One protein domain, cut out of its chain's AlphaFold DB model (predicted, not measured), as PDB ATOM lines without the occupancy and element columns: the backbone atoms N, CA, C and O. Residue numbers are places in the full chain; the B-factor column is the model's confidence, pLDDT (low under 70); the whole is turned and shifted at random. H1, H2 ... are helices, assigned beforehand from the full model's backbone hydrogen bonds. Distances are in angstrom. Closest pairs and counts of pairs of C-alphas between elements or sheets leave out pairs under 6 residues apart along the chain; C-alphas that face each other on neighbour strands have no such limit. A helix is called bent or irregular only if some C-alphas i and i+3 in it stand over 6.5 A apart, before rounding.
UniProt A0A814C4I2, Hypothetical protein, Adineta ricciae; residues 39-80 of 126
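This is residues 39 to 80 of the 126 residues of the protein "Hypothetical protein" of Adineta ricciae (UniProt A0A814C4I2). Two short helices, H2 and H3, run side by side in opposite ways as a small helical hairpin, and a third helix, H1, stands at a steep tilt to H3 near the hairpin's closed end, the end with the tight link, where the C-alphas of Leu 39 and Asn 69 are 7.2 A apart. Residues 48 to 55 make an arch from the end of H1 over to the beginning of H2, and H1 and H2 themselves stay apart. The printed part has 42 residues with three named helices, in the order H1, H2, H3, and no named strand; the class is all helix, with 28 residues in the helices. The whole is compact, with a radius of gyration of the C-alphas of 10.1 A, and rounded, with spans of 25 by 21 by 16 A.

The longest helix is H3, residues 68 to 78. H2, residues 56 to 63, only just touches H3, with 3 pairs of C-alphas within 8 A; the closest C-alphas are those of Trp 60 and Lys 71, 6.4 A apart. H2 and H3 run opposite ways at a shallow tilt of 15 degrees, and they form a helical hairpin. H1, residues 39 to 47, touches H3, with 4 pairs of C-alphas within 8 A; the closest C-alphas are those of Leu 39 and Asn 69, 7.2 A apart. H1 and H3 run the same way at a steep tilt of 61 degrees, with their centres 13.5 A apart. H1 and H2 are apart. In H1 and H2 every O i to N i+4 pair is within hydrogen-bond range; in H3 it is 6 of 7.

H3, 11 residues, measures 15.2 A from C-alpha 68 at (91.659, 32.676, 24.369) to C-alpha 78 at (105.848, 27.710, 26.909). H2, 8 residues from Val 56 to Ser 63, measures 10.3 A from first to last C-alpha. H1, 9 residues from Leu 39 to Leu 47, measures 12.3 A and begins with C-alpha 39 at (87.468, 32.614, 32.689). No helix is bent or irregular.

The two C-alphas farthest apart are those of Val 41 and Ile 80, at 26.5 A, while the first and last printed C-alphas, those of Leu 39 and Ile 80, are 23.4 A apart. The printed part has no cut. The link from H2 to H3, 4 residues, is tight; the link from H1 to H2, 8 residues, is short, and no link is long. The mean pLDDT of the printed part is 89.7, and no printed residue is under 70.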
ATOM      1  N   LEU A  39      86.159  33.214  32.446       87.94
ATOM      2  CA  LEU A  39      87.468  32.614  32.689       87.94
ATOM      3  C   LEU A  39      87.374  31.297  33.471       87.94
ATOM      4  O   LEU A  39      88.071  30.338  33.148       87.94
ATOM      5  N   ILE A  40      86.509  31.229  34.486       89.25
ATOM      6  CA  ILE A  40      86.313  30.009  35.283       89.25
ATOM      7  C   ILE A  40      85.717  28.909  34.401       89.25
ATOM      8  O   ILE A  40      86.167  27.769  34.458       89.25
ATOM      9  N   VAL A  41      84.769  29.259  33.526       90.50
ATOM     10  CA  VAL A  41      84.191  28.313  32.555       90.50
ATOM     11  C   VAL A  41      85.250  27.794  31.584       90.50
ATOM     12  O   VAL A  41      85.278  26.600  31.283       90.50
ATOM     13  N   GLU A  42      86.126  28.675  31.095       91.88
ATOM     14  CA  GLU A  42      87.229  28.317  30.199       91.88
ATOM     15  C   GLU A  42      88.198  27.330  30.868       91.88
ATOM     16  O   GLU A  42      88.520  26.290  30.287       91.88
ATOM     17  N   ILE A  43      88.601  27.612  32.112       92.12
ATOM     18  CA  ILE A  43      89.488  26.755  32.913       92.12
ATOM     19  C   ILE A  43      88.840  25.396  33.183       92.12
ATOM     20  O   ILE A  43      89.453  24.364  32.920       92.12
ATOM     21  N   ASP A  44      87.595  25.381  33.659       92.75
ATOM     22  CA  ASP A  44      86.865  24.143  33.944       92.75
ATOM     23  C   ASP A  44      86.681  23.288  32.693       92.75
ATOM     24  O   ASP A  44      86.704  22.061  32.769       92.75
ATOM     25  N   SER A  45      86.471  23.930  31.542       91.56
ATOM     26  CA  SER A  45      86.379  23.235  30.263       91.56
ATOM     27  C   SER A  45      87.719  22.597  29.919       91.56
ATOM     28  O   SER A  45      87.748  21.403  29.651       91.56
ATOM     29  N   TYR A  46      88.825  23.346  30.008       91.56
ATOM     30  CA  TYR A  46      90.173  22.836  29.747       91.56
ATOM     31  C   TYR A  46      90.547  21.648  30.649       91.56
ATOM     32  O   TYR A  46      91.023  20.633  30.151       91.56
ATOM     33  N   LEU A  47      90.271  21.732  31.954       91.56
ATOM     34  CA  LEU A  47      90.596  20.674  32.924       91.56
ATOM     35  C   LEU A  47      89.811  19.371  32.717       91.56
ATOM     36  O   LEU A  47      90.221  18.326  33.215       91.56
ATOM     37  N   LYS A  48      88.678  19.424  32.010       92.25
ATOM     38  CA  LYS A  48      87.854  18.250  31.686       92.25
ATOM     39  C   LYS A  48      88.249  17.582  30.371       92.25
ATOM     40  O   LYS A  48      87.712  16.517  30.072       92.25
ATOM     41  N   LEU A  49      89.120  18.196  29.566       88.81
ATOM     42  CA  LEU A  49      89.596  17.556  28.345       88.81
ATOM     43  C   LEU A  49      90.527  16.394  28.699       88.81
ATOM     44  O   LEU A  49      91.473  16.551  29.466       88.81
ATOM     45  N   ASP A  50      90.294  15.253  28.059       84.88
ATOM     46  CA  ASP A  50      91.260  14.162  28.012       84.88
ATOM     47  C   ASP A  50      92.209  14.417  26.832       84.88
ATOM     48  O   ASP A  50      91.871  14.169  25.671       84.88
ATOM     49  N   ILE A  51      93.347  15.058  27.110       79.44
ATOM     50  CA  ILE A  51      94.310  15.475  26.084       79.44
ATOM     51  C   ILE A  51      95.403  14.417  25.974       79.44
ATOM     52  O   ILE A  51      96.279  14.324  26.832       79.44
ATOM     53  N   VAL A  52      95.403  13.687  24.861       74.44
ATOM     54  CA  VAL A  52      96.543  12.876  24.423       74.44
ATOM     55  C   VAL A  52      97.148  13.570  23.207       74.44
ATOM     56  O   VAL A  52      96.626  13.470  22.097       74.44
ATOM     57  N   CYS A  53      98.200  14.357  23.424       79.38
ATOM     58  CA  CYS A  53      98.914  15.057  22.361       79.38
ATOM     59  C   CYS A  53     100.414  15.042  22.653       79.38
ATOM     60  O   CYS A  53     100.828  15.427  23.745       79.38
ATOM     61  N   ASP A  54     101.209  14.620  21.670       83.94
ATOM     62  CA  ASP A  54     102.669  14.564  21.789       83.94
ATOM     63  C   ASP A  54     103.317  15.955  21.664       83.94
ATOM     64  O   ASP A  54     104.396  16.186  22.206       83.94
ATOM     65  N   ASP A  55     102.650  16.896  20.980       90.38
ATOM     66  CA  ASP A  55     103.130  18.264  20.770       90.38
ATOM     67  C   ASP A  55     102.172  19.303  21.377       90.38
ATOM     68  O   ASP A  55     101.137  19.678  20.819       90.38
ATOM     69  N   VAL A  56     102.567  19.818  22.540       90.88
ATOM     70  CA  VAL A  56     101.818  20.838  23.283       90.88
ATOM     71  C   VAL A  56     101.702  22.153  22.496       90.88
ATOM     72  O   VAL A  56     100.681  22.836  22.606       90.88
ATOM     73  N   LEU A  57     102.702  22.524  21.689       91.25
ATOM     74  CA  LEU A  57     102.655  23.756  20.894       91.25
ATOM     75  C   LEU A  57     101.616  23.638  19.780       91.25
ATOM     76  O   LEU A  57     100.844  24.573  19.552       91.25
ATOM     77  N   GLU A  58     101.550  22.475  19.139       90.69
ATOM     78  CA  GLU A  58     100.554  22.184  18.112       90.69
ATOM     79  C   GLU A  58      99.133  22.167  18.691       90.69
ATOM     80  O   GLU A  58      98.214  22.759  18.113       90.69
ATOM     81  N   PHE A  59      98.955  21.596  19.888       91.75
ATOM     82  CA  PHE A  59      97.683  21.663  20.605       91.75
ATOM     83  C   PHE A  59      97.212  23.113  20.801       91.75
ATOM     84  O   PHE A  59      96.073  23.440  20.459       91.75
ATOM     85  N   TRP A  60      98.073  24.007  21.305       92.75
ATOM     86  CA  TRP A  60      97.713  25.416  21.527       92.75
ATOM     87  C   TRP A  60      97.565  26.216  20.229       92.75
ATOM     88  O   TRP A  60      96.819  27.202  20.195       92.75
ATOM     89  N   ARG A  61      98.215  25.786  19.141       90.00
ATOM     90  CA  ARG A  61      98.026  26.363  17.807       90.00
ATOM     91  C   ARG A  61      96.613  26.108  17.288       90.00
ATOM     92  O   ARG A  61      95.975  27.051  16.824       90.00
ATOM     93  N   VAL A  62      96.124  24.871  17.400       89.50
ATOM     94  CA  VAL A  62      94.823  24.438  16.861       89.50
ATOM     95  C   VAL A  62      93.668  24.725  17.825       89.50
ATOM     96  O   VAL A  62      92.642  25.270  17.428       89.50
ATOM     97  N   SER A  63      93.820  24.382  19.104       87.38
ATOM     98  CA  SER A  63      92.750  24.480  20.109       87.38
ATOM     99  C   SER A  63      92.717  25.822  20.834       87.38
ATOM    100  O   SER A  63      91.718  26.144  21.476       87.38
ATOM    101  N   GLY A  64      93.775  26.630  20.730       84.88
ATOM    102  CA  GLY A  64      93.893  27.874  21.487       84.88
ATOM    103  C   GLY A  64      92.828  28.924  21.154       84.88
ATOM    104  O   GLY A  64      92.575  29.794  21.976       84.88
ATOM    105  N   GLU A  65      92.180  28.865  19.985       87.06
ATOM    106  CA  GLU A  65      91.055  29.767  19.670       87.06
ATOM    107  C   GLU A  65      89.839  29.539  20.578       87.06
ATOM    108  O   GLU A  65      89.079  30.469  20.831       87.06
ATOM    109  N   LYS A  66      89.669  28.320  21.107       88.31
ATOM    110  CA  LYS A  66      88.599  27.989  22.062       88.31
ATOM    111  C   LYS A  66      88.906  28.478  23.476       88.31
ATOM    112  O   LYS A  66      87.991  28.657  24.272       88.31
ATOM    113  N   PHE A  67      90.187  28.677  23.775       91.44
ATOM    114  CA  PHE A  67      90.694  29.027  25.094       91.44
ATOM    115  C   PHE A  67      91.555  30.293  24.991       91.44
ATOM    116  O   PHE A  67      92.774  30.244  25.141       91.44
ATOM    117  N   CYS A  68      90.941  31.431  24.657       89.31
ATOM    118  CA  CYS A  68      91.659  32.676  24.369       89.31
ATOM    119  C   CYS A  68      92.544  33.157  25.532       89.31
ATOM    120  O   CYS A  68      93.669  33.614  25.301       89.31
ATOM    121  N   ASN A  69      92.059  33.063  26.774       90.75
ATOM    122  CA  ASN A  69      92.806  33.537  27.937       90.75
ATOM    123  C   ASN A  69      93.937  32.567  28.285       90.75
ATOM    124  O   ASN A  69      95.074  32.992  28.505       90.75
ATOM    125  N   LEU A  70      93.658  31.262  28.259       92.25
ATOM    126  CA  LEU A  70      94.676  30.242  28.503       92.25
ATOM    127  C   LEU A  70      95.719  30.196  27.382       92.25
ATOM    128  O   LEU A  70      96.901  30.028  27.666       92.25
ATOM    129  N   LYS A  71      95.336  30.433  26.122       92.94
ATOM    130  CA  LYS A  71      96.271  30.556  24.991       92.94
ATOM    131  C   LYS A  71      97.265  31.686  25.233       92.94
ATOM    132  O   LYS A  71      98.463  31.512  25.040       92.94
ATOM    133  N   ARG A  72      96.790  32.844  25.695       91.88
ATOM    134  CA  ARG A  72      97.667  33.978  26.006       91.88
ATOM    135  C   ARG A  72      98.643  33.652  27.135       91.88
ATOM    136  O   ARG A  72      99.810  34.024  27.058       91.88
ATOM    137  N   LEU A  73      98.181  32.956  28.173       93.12
ATOM    138  CA  LEU A  73      99.041  32.520  29.273       93.12
ATOM    139  C   LEU A  73     100.081  31.496  28.803       93.12
ATOM    140  O   LEU A  73     101.266  31.623  29.102       93.12
ATOM    141  N   THR A  74      99.650  30.495  28.041       92.56
ATOM    142  CA  THR A  74     100.511  29.405  27.567       92.56
ATOM    143  C   THR A  74     101.571  29.885  26.589       92.56
ATOM    144  O   THR A  74     102.691  29.395  26.655       92.56
ATOM    145  N   GLN A  75     101.294  30.906  25.772       92.31
ATOM    146  CA  GLN A  75     102.319  31.566  24.954       92.31
ATOM    147  C   GLN A  75     103.482  32.117  25.786       92.31
ATOM    148  O   GLN A  75     104.624  32.059  25.344       92.31
ATOM    149  N   ILE A  76     103.209  32.637  26.984       93.94
ATOM    150  CA  ILE A  76     104.253  33.146  27.881       93.94
ATOM    151  C   ILE A  76     104.974  31.976  28.549       93.94
ATOM    152  O   ILE A  76     106.197  31.922  28.538       93.94
ATOM    153  N   VAL A  77     104.219  31.031  29.112       94.00
ATOM    154  CA  VAL A  77     104.782  29.915  29.887       94.00
ATOM    155  C   VAL A  77     105.627  28.984  29.015       94.00
ATOM    156  O   VAL A  77     106.721  28.608  29.420       94.00
ATOM    157  N   LEU A  78     105.158  28.639  27.813       92.12
ATOM    158  CA  LEU A  78     105.848  27.710  26.909       92.12
ATOM    159  C   LEU A  78     107.026  28.350  26.163       92.12
ATOM    160  O   LEU A  78     107.876  27.630  25.648       92.12
ATOM    161  N   ALA A  79     107.102  29.684  26.108       92.00
ATOM    162  CA  ALA A  79     108.254  30.384  25.541       92.00
ATOM    163  C   ALA A  79     109.477  30.376  26.476       92.00
ATOM    164  O   ALA A  79     110.587  30.682  26.039       92.00
ATOM    165  N   ILE A  80     109.289  30.052  27.758       91.06
ATOM    166  CA  ILE A  80     110.375  30.012  28.734       91.06
ATOM    167  C   ILE A  80     111.145  28.697  28.551       91.06
ATOM    168  O   ILE A  80     110.562  27.622  28.709       91.06
TER     169      ILE A  80